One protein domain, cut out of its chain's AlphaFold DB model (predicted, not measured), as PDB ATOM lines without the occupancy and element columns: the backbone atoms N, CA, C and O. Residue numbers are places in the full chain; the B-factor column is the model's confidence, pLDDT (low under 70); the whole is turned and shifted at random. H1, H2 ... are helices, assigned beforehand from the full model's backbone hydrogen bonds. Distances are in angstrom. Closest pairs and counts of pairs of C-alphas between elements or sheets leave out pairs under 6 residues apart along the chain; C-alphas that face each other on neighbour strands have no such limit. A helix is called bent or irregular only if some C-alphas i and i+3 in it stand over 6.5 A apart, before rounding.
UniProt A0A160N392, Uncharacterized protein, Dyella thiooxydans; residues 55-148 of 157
ATOM      1  N   ALA A  55     161.157 134.099 117.155       73.44
ATOM      2  CA  ALA A  55     161.749 134.668 118.375       73.44
ATOM      3  C   ALA A  55     160.726 135.364 119.298       73.44
ATOM      4  O   ALA A  55     161.064 135.786 120.404       73.44
ATOM      5  N   VAL A  56     159.465 135.479 118.864       79.56
ATOM      6  CA  VAL A  56     158.399 136.160 119.615       79.56
ATOM      7  C   VAL A  56     158.145 135.485 120.965       79.56
ATOM      8  O   VAL A  56     157.993 136.177 121.967       79.56
ATOM      9  N   SER A  57     158.143 134.151 121.026       77.75
ATOM     10  CA  SER A  57     157.943 133.410 122.281       77.75
ATOM     11  C   SER A  57     159.062 133.675 123.289       77.75
ATOM     12  O   SER A  57     158.792 133.870 124.472       77.75
ATOM     13  N   LEU A  58     160.308 133.756 122.816       83.00
ATOM     14  CA  LEU A  58     161.467 134.074 123.644       83.00
ATOM     15  C   LEU A  58     161.402 135.516 124.152       83.00
ATOM     16  O   LEU A  58     161.655 135.755 125.326       83.00
ATOM     17  N   LEU A  59     160.990 136.469 123.312       82.50
ATOM     18  CA  LEU A  59     160.777 137.856 123.729       82.50
ATOM     19  C   LEU A  59     159.642 138.001 124.744       82.50
ATOM     20  O   LEU A  59     159.781 138.771 125.689       82.50
ATOM     21  N   LEU A  60     158.547 137.247 124.595       84.62
ATOM     22  CA  LEU A  60     157.476 137.220 125.592       84.62
ATOM     23  C   LEU A  60     157.946 136.604 126.913       84.62
ATOM     24  O   LEU A  60     157.662 137.161 127.971       84.62
ATOM     25  N   ALA A  61     158.704 135.506 126.865       86.75
ATOM     26  CA  ALA A  61     159.295 134.903 128.057       86.75
ATOM     27  C   ALA A  61     160.262 135.875 128.753       86.75
ATOM     28  O   ALA A  61     160.175 136.079 129.961       86.75
ATOM     29  N   LEU A  62     161.135 136.533 127.989       88.25
ATOM     30  CA  LEU A  62     162.092 137.502 128.514       88.25
ATOM     31  C   LEU A  62     161.390 138.751 129.060       88.25
ATOM     32  O   LEU A  62     161.778 139.258 130.105       88.25
ATOM     33  N   GLY A  63     160.322 139.212 128.405       85.94
ATOM     34  CA  GLY A  63     159.473 140.300 128.887       85.94
ATOM     35  C   GLY A  63     158.758 139.955 130.195       85.94
ATOM     36  O   GLY A  63     158.702 140.787 131.102       85.94
ATOM     37  N   LEU A  64     158.270 138.719 130.342       91.19
ATOM     38  CA  LEU A  64     157.687 138.235 131.594       91.19
ATOM     39  C   LEU A  64     158.737 138.197 132.709       91.19
ATOM     40  O   LEU A  64     158.508 138.763 133.776       91.19
ATOM     41  N   VAL A  65     159.901 137.594 132.448       93.62
ATOM     42  CA  VAL A  65     161.023 137.550 133.400       93.62
ATOM     43  C   VAL A  65     161.449 138.961 133.799       93.62
ATOM     44  O   VAL A  65     161.592 139.240 134.985       93.62
ATOM     45  N   ALA A  66     161.581 139.873 132.836       91.75
ATOM     46  CA  ALA A  66     161.918 141.269 133.091       91.75
ATOM     47  C   ALA A  66     160.846 141.981 133.927       91.75
ATOM     48  O   ALA A  66     161.188 142.775 134.797       91.75
ATOM     49  N   THR A  67     159.562 141.678 133.718       89.19
ATOM     50  CA  THR A  67     158.469 142.241 134.523       89.19
ATOM     51  C   THR A  67     158.525 141.722 135.956       89.19
ATOM     52  O   THR A  67     158.461 142.513 136.891       89.19
ATOM     53  N   VAL A  68     158.700 140.411 136.146       94.19
ATOM     54  CA  VAL A  68     158.835 139.798 137.478       94.19
ATOM     55  C   VAL A  68     160.055 140.361 138.206       94.19
ATOM     56  O   VAL A  68     159.940 140.791 139.353       94.19
ATOM     57  N   ALA A  69     161.203 140.423 137.532       91.75
ATOM     58  CA  ALA A  69     162.425 140.999 138.080       91.75
ATOM     59  C   ALA A  69     162.265 142.494 138.385       91.75
ATOM     60  O   ALA A  69     162.691 142.948 139.440       91.75
ATOM     61  N   GLY A  70     161.610 143.252 137.503       90.00
ATOM     62  CA  GLY A  70     161.333 144.673 137.695       90.00
ATOM     63  C   GLY A  70     160.420 144.937 138.893       90.00
ATOM     64  O   GLY A  70     160.709 145.820 139.696       90.00
ATOM     65  N   VAL A  71     159.361 144.139 139.063       92.25
ATOM     66  CA  VAL A  71     158.486 144.201 140.244       92.25
ATOM     67  C   VAL A  71     159.266 143.828 141.503       92.25
ATOM     68  O   VAL A  71     159.209 144.567 142.481       92.25
ATOM     69  N   GLY A  72     160.032 142.734 141.472       93.38
ATOM     70  CA  GLY A  72     160.867 142.306 142.596       93.38
ATOM     71  C   GLY A  72     161.865 143.385 143.019       93.38
ATOM     72  O   GLY A  72     161.894 143.767 144.185       93.38
ATOM     73  N   LEU A  73     162.604 143.949 142.060       91.19
ATOM     74  CA  LEU A  73     163.538 145.050 142.288       91.19
ATOM     75  C   LEU A  73     162.826 146.286 142.852       91.19
ATOM     76  O   LEU A  73     163.316 146.891 143.802       91.19
ATOM     77  N   GLY A  74     161.654 146.637 142.313       89.75
ATOM     78  CA  GLY A  74     160.834 147.737 142.818       89.75
ATOM     79  C   GLY A  74     160.420 147.537 144.276       89.75
ATOM     80  O   GLY A  74     160.566 148.451 145.085       89.75
ATOM     81  N   LEU A  75     159.979 146.328 144.637       91.50
ATOM     82  CA  LEU A  75     159.640 145.974 146.018       91.50
ATOM     83  C   LEU A  75     160.867 146.014 146.936       91.50
ATOM     84  O   LEU A  75     160.764 146.510 148.055       91.50
ATOM     85  N   THR A  76     162.031 145.546 146.477       93.44
ATOM     86  CA  THR A  76     163.281 145.620 147.250       93.44
ATOM     87  C   THR A  76     163.692 147.066 147.513       93.44
ATOM     88  O   THR A  76     163.980 147.418 148.655       93.44
ATOM     89  N   VAL A  77     163.678 147.925 146.489       92.62
ATOM     90  CA  VAL A  77     163.982 149.355 146.645       92.62
ATOM     91  C   VAL A  77     162.994 150.011 147.608       92.62
ATOM     92  O   VAL A  77     163.410 150.736 148.508       92.62
ATOM     93  N   LEU A  78     161.699 149.712 147.484       89.94
ATOM     94  CA  LEU A  78     160.678 150.247 148.383       89.94
ATOM     95  C   LEU A  78     160.878 149.786 149.835       89.94
ATOM     96  O   LEU A  78     160.725 150.584 150.760       89.94
ATOM     97  N   ALA A  79     161.269 148.528 150.047       90.62
ATOM     98  CA  ALA A  79     161.595 148.012 151.372       90.62
ATOM     99  C   ALA A  79     162.817 148.727 151.975       90.62
ATOM    100  O   ALA A  79     162.775 149.125 153.139       90.62
ATOM    101  N   LEU A  80     163.875 148.952 151.186       93.75
ATOM    102  CA  LEU A  80     165.050 149.715 151.623       93.75
ATOM    103  C   LEU A  80     164.688 151.159 151.992       93.75
ATOM    104  O   LEU A  80     165.140 151.654 153.024       93.75
ATOM    105  N   ILE A  81     163.825 151.806 151.202       91.88
ATOM    106  CA  ILE A  81     163.265 153.126 151.522       91.88
ATOM    107  C   ILE A  81     162.524 153.068 152.861       91.88
ATOM    108  O   ILE A  81     162.758 153.912 153.720       91.88
ATOM    109  N   GLY A  82     161.687 152.053 153.088       90.38
ATOM    110  CA  GLY A  82     160.967 151.887 154.351       90.38
ATOM    111  C   GLY A  82     161.886 151.744 155.561       90.38
ATOM    112  O   GLY A  82     161.654 152.393 156.578       90.38
ATOM    113  N   VAL A  83     162.968 150.969 155.442       89.94
ATOM    114  CA  VAL A  83     163.981 150.835 156.503       89.94
ATOM    115  C   VAL A  83     164.691 152.166 156.765       89.94
ATOM    116  O   VAL A  83     164.880 152.541 157.923       89.94
ATOM    117  N   ALA A  84     165.059 152.900 155.713       90.75
ATOM    118  CA  ALA A  84     165.683 154.214 155.845       90.75
ATOM    119  C   ALA A  84     164.743 155.225 156.525       90.75
ATOM    120  O   ALA A  84     165.154 155.928 157.447       90.75
ATOM    121  N   LEU A  85     163.463 155.248 156.137       89.44
ATOM    122  CA  LEU A  85     162.445 156.089 156.767       89.44
ATOM    123  C   LEU A  85     162.222 155.711 158.232       89.44
ATOM    124  O   LEU A  85     162.120 156.601 159.068       89.44
ATOM    125  N   ALA A  86     162.177 154.418 158.561       89.44
ATOM    126  CA  ALA A  86     162.004 153.963 159.940       89.44
ATOM    127  C   ALA A  86     163.156 154.434 160.838       89.44
ATOM    128  O   ALA A  86     162.916 154.830 161.974       89.44
ATOM    129  N   ARG A  87     164.389 154.451 160.313       91.44
ATOM    130  CA  ARG A  87     165.561 155.005 161.008       91.44
ATOM    131  C   ARG A  87     165.497 156.522 161.162       91.44
ATOM    132  O   ARG A  87     165.977 157.032 162.163       91.44
ATOM    133  N   TRP A  88     164.935 157.235 160.187       88.50
ATOM    134  CA  TRP A  88     164.870 158.697 160.221       88.50
ATOM    135  C   TRP A  88     163.753 159.214 161.132       88.50
ATOM    136  O   TRP A  88     163.983 160.103 161.946       88.50
ATOM    137  N   PHE A  89     162.555 158.640 161.027       88.19
ATOM    138  CA  PHE A  89     161.417 159.010 161.871       88.19
ATOM    139  C   PHE A  89     161.506 158.446 163.290       88.19
ATOM    140  O   PHE A  89     160.674 158.799 164.123       88.19
ATOM    141  N   ASP A  90     162.442 157.520 163.534       87.69
ATOM    142  CA  ASP A  90     162.532 156.701 164.751       87.69
ATOM    143  C   ASP A  90     161.187 156.029 165.112       87.69
ATOM    144  O   ASP A  90     160.863 155.721 166.257       87.69
ATOM    145  N   SER A  91     160.340 155.839 164.095       85.31
ATOM    146  CA  SER A  91     158.963 155.389 164.227       85.31
ATOM    147  C   SER A  91     158.560 154.577 163.008       85.31
ATOM    148  O   SER A  91     158.426 155.081 161.889       85.31
ATOM    149  N   TRP A  92     158.305 153.294 163.246       88.06
ATOM    150  CA  TRP A  92     157.854 152.363 162.218       88.06
ATOM    151  C   TRP A  92     156.482 152.734 161.652       88.06
ATOM    152  O   TRP A  92     156.252 152.567 160.458       88.06
ATOM    153  N   LEU A  93     155.581 153.275 162.479       91.81
ATOM    154  CA  LEU A  93     154.222 153.604 162.046       91.81
ATOM    155  C   LEU A  93     154.224 154.726 160.999       91.81
ATOM    156  O   LEU A  93     153.575 154.598 159.964       91.81
ATOM    157  N   TRP A  94     155.001 155.787 161.232       89.88
ATOM    158  CA  TRP A  94     155.143 156.890 160.277       89.88
ATOM    159  C   TRP A  94     155.843 156.455 158.991       89.88
ATOM    160  O   TRP A  94     155.390 156.813 157.904       89.88
ATOM    161  N   ALA A  95     156.884 155.624 159.089       89.56
ATOM    162  CA  ALA A  95     157.556 155.075 157.916       89.56
ATOM    163  C   ALA A  95     156.604 154.245 157.039       89.56
ATOM    164  O   ALA A  95     156.556 154.441 155.825       89.56
ATOM    165  N   LEU A  96     155.801 153.369 157.653       89.69
ATOM    166  CA  LEU A  96     154.794 152.574 156.947       89.69
ATOM    167  C   LEU A  96     153.689 153.450 156.348       89.69
ATOM    168  O   LEU A  96     153.301 153.226 155.203       89.69
ATOM    169  N   ALA A  97     153.216 154.469 157.072       92.69
ATOM    170  CA  ALA A  97     152.212 155.404 156.565       92.69
ATOM    171  C   ALA A  97     152.703 156.134 155.303       92.69
ATOM    172  O   ALA A  97     151.993 156.181 154.299       92.69
ATOM    173  N   VAL A  98     153.943 156.634 155.312       91.62
ATOM    174  CA  VAL A  98     154.552 157.264 154.130       91.62
ATOM    175  C   VAL A  98     154.746 156.255 152.996       91.62
ATOM    176  O   VAL A  98     154.481 156.589 151.842       91.62
ATOM    177  N   LEU A  99     155.134 155.010 153.297       90.94
ATOM    178  CA  LEU A  99     155.250 153.953 152.287       90.94
ATOM    179  C   LEU A  99     153.915 153.675 151.589       90.94
ATOM    180  O   LEU A  99     153.875 153.543 150.368       90.94
ATOM    181  N   VAL A 100     152.821 153.614 152.351       94.69
ATOM    182  CA  VAL A 100     151.468 153.425 151.811       94.69
ATOM    183  C   VAL A 100     151.088 154.584 150.893       94.69
ATOM    184  O   VAL A 100     150.563 154.350 149.804       94.69
ATOM    185  N   LEU A 101     151.397 155.824 151.281       94.62
ATOM    186  CA  LEU A 101     151.157 156.996 150.436       94.62
ATOM    187  C   LEU A 101     151.975 156.940 149.139       94.62
ATOM    188  O   LEU A 101     151.427 157.172 148.060       94.62
ATOM    189  N   LEU A 102     153.256 156.577 149.227       93.38
ATOM    190  CA  LEU A 102     154.127 156.420 148.064       93.38
ATOM    191  C   LEU A 102     153.601 155.330 147.119       93.38
ATOM    192  O   LEU A 102     153.503 155.552 145.912       93.38
ATOM    193  N   GLN A 103     153.181 154.186 147.663       92.62
ATOM    194  CA  GLN A 103     152.585 153.100 146.887       92.62
ATOM    195  C   GLN A 103     151.275 153.534 146.215       92.62
ATOM    196  O   GLN A 103     151.053 153.233 145.042       92.62
ATOM    197  N   GLY A 104     150.425 154.278 146.927       95.38
ATOM    198  CA  GLY A 104     149.193 154.849 146.383       95.38
ATOM    199  C   GLY A 104     149.453 155.821 145.229       95.38
ATOM    200  O   GLY A 104     148.749 155.783 144.216       95.38
ATOM    201  N   ALA A 105     150.502 156.642 145.328       94.94
ATOM    202  CA  ALA A 105     150.913 157.551 144.261       94.94
ATOM    203  C   ALA A 105     151.403 156.790 143.017       94.94
ATOM    204  O   ALA A 105     150.949 157.072 141.907       94.94
ATOM    205  N   VAL A 106     152.264 155.783 143.200       91.06
ATOM    206  CA  VAL A 106     152.742 154.915 142.107       91.06
ATOM    207  C   VAL A 106     151.575 154.201 141.424       91.06
ATOM    208  O   VAL A 106     151.484 154.201 140.196       91.06
ATOM    209  N   LEU A 107     150.642 153.648 142.202       92.19
ATOM    210  CA  LEU A 107     149.445 152.993 141.674       92.19
ATOM    211  C   LEU A 107     148.581 153.966 140.863       92.19
ATOM    212  O   LEU A 107     148.144 153.640 139.760       92.19
ATOM    213  N   THR A 108     148.367 155.176 141.378       93.25
ATOM    214  CA  THR A 108     147.599 156.216 140.683       93.25
ATOM    215  C   THR A 108     148.257 156.587 139.356       93.25
ATOM    216  O   THR A 108     147.580 156.630 138.326       93.25
ATOM    217  N   ALA A 109     149.579 156.783 139.344       91.38
ATOM    218  CA  ALA A 109     150.334 157.052 138.124       91.38
ATOM    219  C   ALA A 109     150.202 155.905 137.107       91.38
ATOM    220  O   ALA A 109     149.950 156.159 135.926       91.38
ATOM    221  N   ALA A 110     150.288 154.648 137.558       89.00
ATOM    222  CA  ALA A 110     150.096 153.474 136.709       89.00
ATOM    223  C   ALA A 110     148.683 153.424 136.103       89.00
ATOM    224  O   ALA A 110     148.539 153.210 134.899       89.00
ATOM    225  N   ILE A 111     147.641 153.701 136.897       92.12
ATOM    226  CA  ILE A 111     146.253 153.781 136.416       92.12
ATOM    227  C   ILE A 111     146.104 154.898 135.378       92.12
ATOM    228  O   ILE A 111     145.485 154.686 134.335       92.12
ATOM    229  N   MET A 112     146.664 156.084 135.624       93.44
ATOM    230  CA  MET A 112     146.596 157.196 134.672       93.44
ATOM    231  C   MET A 112     147.308 156.864 133.361       93.44
ATOM    232  O   MET A 112     146.757 157.128 132.292       93.44
ATOM    233  N   LEU A 113     148.491 156.249 133.426       89.00
ATOM    234  CA  LEU A 113     149.228 155.814 132.243       89.00
ATOM    235  C   LEU A 113     148.464 154.730 131.482       89.00
ATOM    236  O   LEU A 113     148.358 154.814 130.263       89.00
ATOM    237  N   PHE A 114     147.869 153.765 132.184       83.38
ATOM    238  CA  PHE A 114     147.029 152.735 131.579       83.38
ATOM    239  C   PHE A 114     145.806 153.343 130.889       83.38
ATOM    240  O   PHE A 114     145.538 153.056 129.725       83.38
ATOM    241  N   ARG A 115     145.102 154.265 131.557       91.94
ATOM    242  CA  ARG A 115     143.983 155.009 130.961       91.94
ATOM    243  C   ARG A 115     144.426 155.815 129.748       91.94
ATOM    244  O   ARG A 115     143.707 155.849 128.757       91.94
ATOM    245  N   ARG A 116     145.598 156.449 129.805       87.94
ATOM    246  CA  ARG A 116     146.178 157.180 128.676       87.94
ATOM    247  C   ARG A 116     146.492 156.223 127.530       87.94
ATOM    248  O   ARG A 116     146.070 156.494 126.418       87.94
ATOM    249  N   ALA A 117     147.143 155.095 127.784       84.19
ATOM    250  CA  ALA A 117     147.442 154.088 126.771       84.19
ATOM    251  C   ALA A 117     146.161 153.547 126.119       84.19
ATOM    252  O   ALA A 117     146.068 153.510 124.895       84.19
ATOM    253  N   LEU A 118     145.138 153.230 126.919       81.50
ATOM    254  CA  LEU A 118     143.820 152.841 126.419       81.50
ATOM    255  C   LEU A 118     143.162 153.950 125.605       81.50
ATOM    256  O   LEU A 118     142.578 153.675 124.562       81.50
ATOM    257  N   HIS A 119     143.278 155.203 126.044       79.56
ATOM    258  CA  HIS A 119     142.758 156.344 125.304       79.56
ATOM    259  C   HIS A 119     143.434 156.476 123.930       79.56
ATOM    260  O   HIS A 119     142.749 156.675 122.930       79.56
ATOM    261  N   TRP A 120     144.753 156.276 123.858       75.19
ATOM    262  CA  TRP A 120     145.517 156.308 122.606       75.19
ATOM    263  C   TRP A 120     145.205 155.119 121.693       75.19
ATOM    264  O   TRP A 120     145.039 155.305 120.492       75.19
ATOM    265  N   LEU A 121     145.034 153.921 122.253       65.19
ATOM    266  CA  LEU A 121     144.546 152.744 121.525       65.19
ATOM    267  C   LEU A 121     143.105 152.918 121.026       65.19
ATOM    268  O   LEU A 121     142.728 152.326 120.017       65.19
ATOM    269  N   SER A 122     142.300 153.724 121.724       63.97
ATOM    270  CA  SER A 122     140.893 153.962 121.400       63.97
ATOM    271  C   SER A 122     140.647 155.037 120.339       63.97
ATOM    272  O   SER A 122     139.484 155.268 120.001       63.97
ATOM    273  N   LEU A 123     141.692 155.677 119.799       51.41
ATOM    274  CA  LEU A 123     141.536 156.612 118.685       51.41
ATOM    275  C   LEU A 123     140.899 155.895 117.467       51.41
ATOM    276  O   LEU A 123     141.238 154.752 117.164       51.41
ATOM    277  N   PRO A 124     139.939 156.527 116.768       56.84
ATOM    278  CA  PRO A 124     138.973 155.842 115.898       56.84
ATOM    279  C   PRO A 124     139.557 155.157 114.651       56.84
ATOM    280  O   PRO A 124     138.899 154.279 114.097       56.84
ATOM    281  N   ALA A 125     140.786 155.484 114.239       56.72
ATOM    282  CA  ALA A 125     141.437 154.839 113.097       56.72
ATOM    283  C   ALA A 125     141.796 153.362 113.372       56.72
ATOM    284  O   ALA A 125     141.658 152.523 112.488       56.72
ATOM    285  N   THR A 126     142.157 153.002 114.609       58.72
ATOM    286  CA  THR A 126     142.567 151.632 114.964       58.72
ATOM    287  C   THR A 126     141.397 150.708 115.294       58.72
ATOM    288  O   THR A 126     141.542 149.499 115.174       58.72
ATOM    289  N   ARG A 127     140.207 151.207 115.665       60.16
ATOM    290  CA  ARG A 127     139.065 150.334 116.025       60.16
ATOM    291  C   ARG A 127     138.487 149.555 114.838       60.16
ATOM    292  O   ARG A 127     138.138 148.384 114.997       60.16
ATOM    293  N   GLY A 128     138.389 150.185 113.667       66.00
ATOM    294  CA  GLY A 128     137.883 149.541 112.449       66.00
ATOM    295  C   GLY A 128     138.836 148.467 111.925       66.00
ATOM    296  O   GLY A 128     138.424 147.329 111.690       66.00
ATOM    297  N   GLU A 129     140.124 148.804 111.832       67.69
ATOM    298  CA  GLU A 129     141.171 147.880 111.386       67.69
ATOM    299  C   GLU A 129     141.423 146.752 112.385       67.69
ATOM    300  O   GLU A 129     141.503 145.596 111.981       67.69
ATOM    301  N   PHE A 130     141.462 147.033 113.690       66.69
ATOM    302  CA  PHE A 130     141.692 146.005 114.707       66.69
ATOM    303  C   PHE A 130     140.537 144.998 114.766       66.69
ATOM    304  O   PHE A 130     140.761 143.791 114.835       66.69
ATOM    305  N   GLY A 131     139.290 145.470 114.652       72.69
ATOM    306  CA  GLY A 131     138.124 144.592 114.550       72.69
ATOM    307  C   GLY A 131     138.151 143.714 113.295       72.69
ATOM    308  O   GLY A 131     137.802 142.535 113.361       72.69
ATOM    309  N   ALA A 132     138.593 144.259 112.158       78.44
ATOM    310  CA  ALA A 132     138.766 143.490 110.927       78.44
ATOM    311  C   ALA A 132     139.896 142.454 111.050       78.44
ATOM    312  O   ALA A 132     139.707 141.292 110.685       78.44
ATOM    313  N   MET A 133     141.029 142.835 111.644       76.12
ATOM    314  CA  MET A 133     142.189 141.965 111.841       76.12
ATOM    315  C   MET A 133     141.859 140.795 112.775       76.12
ATOM    316  O   MET A 133     142.158 139.646 112.463       76.12
ATOM    317  N   MET A 134     141.151 141.054 113.872       78.06
ATOM    318  CA  MET A 134     140.770 140.043 114.861       78.06
ATOM    319  C   MET A 134     139.725 139.055 114.313       78.06
ATOM    320  O   MET A 134     139.832 137.853 114.553       78.06
ATOM    321  N   ARG A 135     138.775 139.524 113.486       84.31
ATOM    322  CA  ARG A 135     137.869 138.639 112.726       84.31
ATOM    323  C   ARG A 135     138.622 137.795 111.699       84.31
ATOM    324  O   ARG A 135     138.336 136.609 111.578       84.31
ATOM    325  N   SER A 136     139.603 138.372 111.003       83.81
ATOM    326  CA  SER A 136     140.428 137.630 110.040       83.81
ATOM    327  C   SER A 136     141.317 136.575 110.713       83.81
ATOM    328  O   SER A 136     141.471 135.477 110.186       83.81
ATOM    329  N   ALA A 137     141.844 136.861 111.909       83.88
ATOM    330  CA  ALA A 137     142.608 135.904 112.705       83.88
ATOM    331  C   ALA A 137     141.719 134.762 113.220       83.88
ATOM    332  O   ALA A 137     142.103 133.598 113.124       83.88
ATOM    333  N   ALA A 138     140.510 135.078 113.694       86.12
ATOM    334  CA  ALA A 138     139.534 134.075 114.115       86.12
ATOM    335  C   ALA A 138     139.065 133.188 112.948       86.12
ATOM    336  O   ALA A 138     138.910 131.984 113.129       86.12
ATOM    337  N   ALA A 139     138.873 133.757 111.754       86.00
ATOM    338  CA  ALA A 139     138.548 132.990 110.551       86.00
ATOM    339  C   ALA A 139     139.682 132.022 110.176       86.00
ATOM    340  O   ALA A 139     139.433 130.831 110.018       86.00
ATOM    341  N   LYS A 140     140.936 132.493 110.160       84.56
ATOM    342  CA  LYS A 140     142.111 131.647 109.885       84.56
ATOM    343  C   LYS A 140     142.319 130.537 110.915       84.56
ATOM    344  O   LYS A 140     142.710 129.439 110.543       84.56
ATOM    345  N   ALA A 141     142.061 130.803 112.196       84.12
ATOM    346  CA  ALA A 141     142.136 129.780 113.239       84.12
ATOM    347  C   ALA A 141     141.074 128.688 113.027       84.12
ATOM    348  O   ALA A 141     141.389 127.507 113.106       84.12
ATOM    349  N   ARG A 142     139.843 129.075 112.665       83.69
ATOM    350  CA  ARG A 142     138.773 128.122 112.332       83.69
ATOM    351  C   ARG A 142     139.077 127.309 111.076       83.69
ATOM    352  O   ARG A 142     138.771 126.127 111.050       83.69
ATOM    353  N   GLU A 143     139.671 127.920 110.053       84.94
ATOM    354  CA  GLU A 143     140.125 127.212 108.847       84.94
ATOM    355  C   GLU A 143     141.248 126.216 109.162       84.94
ATOM    356  O   GLU A 143     141.231 125.098 108.652       84.94
ATOM    357  N   ALA A 144     142.195 126.588 110.029       81.00
ATOM    358  CA  ALA A 144     143.265 125.701 110.476       81.00
ATOM    359  C   ALA A 144     142.731 124.517 111.299       81.00
ATOM    360  O   ALA A 144     143.128 123.382 111.046       81.00
ATOM    361  N   ASP A 145     141.792 124.762 112.217       80.50
ATOM    362  CA  ASP A 145     141.122 123.704 112.978       80.50
ATOM    363  C   ASP A 145     140.290 122.802 112.054       80.50
ATOM    364  O   ASP A 145     140.388 121.581 112.133       80.50
ATOM    365  N   ALA A 146     139.525 123.367 111.113       80.50
ATOM    366  CA  ALA A 146     138.750 122.588 110.145       80.50
ATOM    367  C   ALA A 146     139.648 121.712 109.253       80.50
ATOM    368  O   ALA A 146     139.332 120.548 109.024       80.50
ATOM    369  N   ALA A 147     140.799 122.231 108.812       74.12
ATOM    370  CA  ALA A 147     141.787 121.473 108.046       74.12
ATOM    371  C   ALA A 147     142.509 120.397 108.877       74.12
ATOM    372  O   ALA A 147     142.926 119.379 108.328       74.12
ATOM    373  N   ALA A 148     142.662 120.605 110.189       74.00
ATOM    374  CA  ALA A 148     143.198 119.602 111.110       74.00
ATOM    375  C   ALA A 148     142.175 118.503 111.450       74.00
ATOM    376  O   ALA A 148     142.568 117.396 111.816       74.00
TER     377      ALA A 148
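This is residues 55 to 148 of the 157 residues of an uncharacterized protein of Dyella thiooxydans (UniProt A0A160N392). Two long helices, H1 and H2, make an open V, a helical hairpin that is closed only near its turn, and a third helix, H3, turns off at a corner from the far end of H2. Together the three outline an open, unfinished triangle with an empty middle, in which H3 and the first part of H1 do not meet. The printed part has 94 residues with three named helices, in the order H1, H2, H3, and no named strand; the class is all helix. The whole is extended, with a radius of gyration of the C-alphas of 22.0 A and spans of 69 by 31 by 19 A.

The longest helix is H1, residues 55 to 89, which runs 49.8 A from C-alpha 55 at (161.749, 134.668, 118.375) to C-alpha 89 at (161.417, 159.010, 161.871). H2 is residues 92 to 121 and measures 42.8 A from first to last C-alpha. H3 is residues 124 to 148 and measures 36.8 A, ending with C-alpha 148 at (143.198, 119.602, 111.110). H3 is neither bent nor irregular, but only just: C-alphas 125 and 128 are 6.4 A apart.

H1 and H2 touch, with 11 pairs of C-alphas within 8 A. H1 touches H2 with residues 78 to 89 alone, and H2 touches H1 with residues 92 to 99 alone; the closest C-alphas of the two helices are those of Ala 86 and Trp 92, 5.0 A apart. The two helices run opposite ways at a shallow tilt of 31 degrees and form a helical hairpin, with their centres 15.1 A apart. H2 and H3 meet only through their link, residues 122 to 123. H1 and H3 are apart. In H1 and H2 every O i to N i+4 pair is within hydrogen-bond range; in H3 19 of 21 are.

The two C-alphas farthest apart are those of Asp 90 and Ala 147, at 69.9 A, while the first and last printed C-alphas, of Ala 55 and Ala 148, are 25.0 A apart. Residues 55 to 77, which belong to H1, stand free. Residues 104 to 148 also stand free, of which 104 to 121 belong to H2 and 124 to 148 to H3. The printed part has no cut, and both links, H1 to H2 and H2 to H3, are tight, with two residues each. The mean pLDDT of the printed part is 84.7, and the model's confidence is low, under 70, at residues 121 to 130; the mean is 89 in H1, 89 in H2 and 76 in H3.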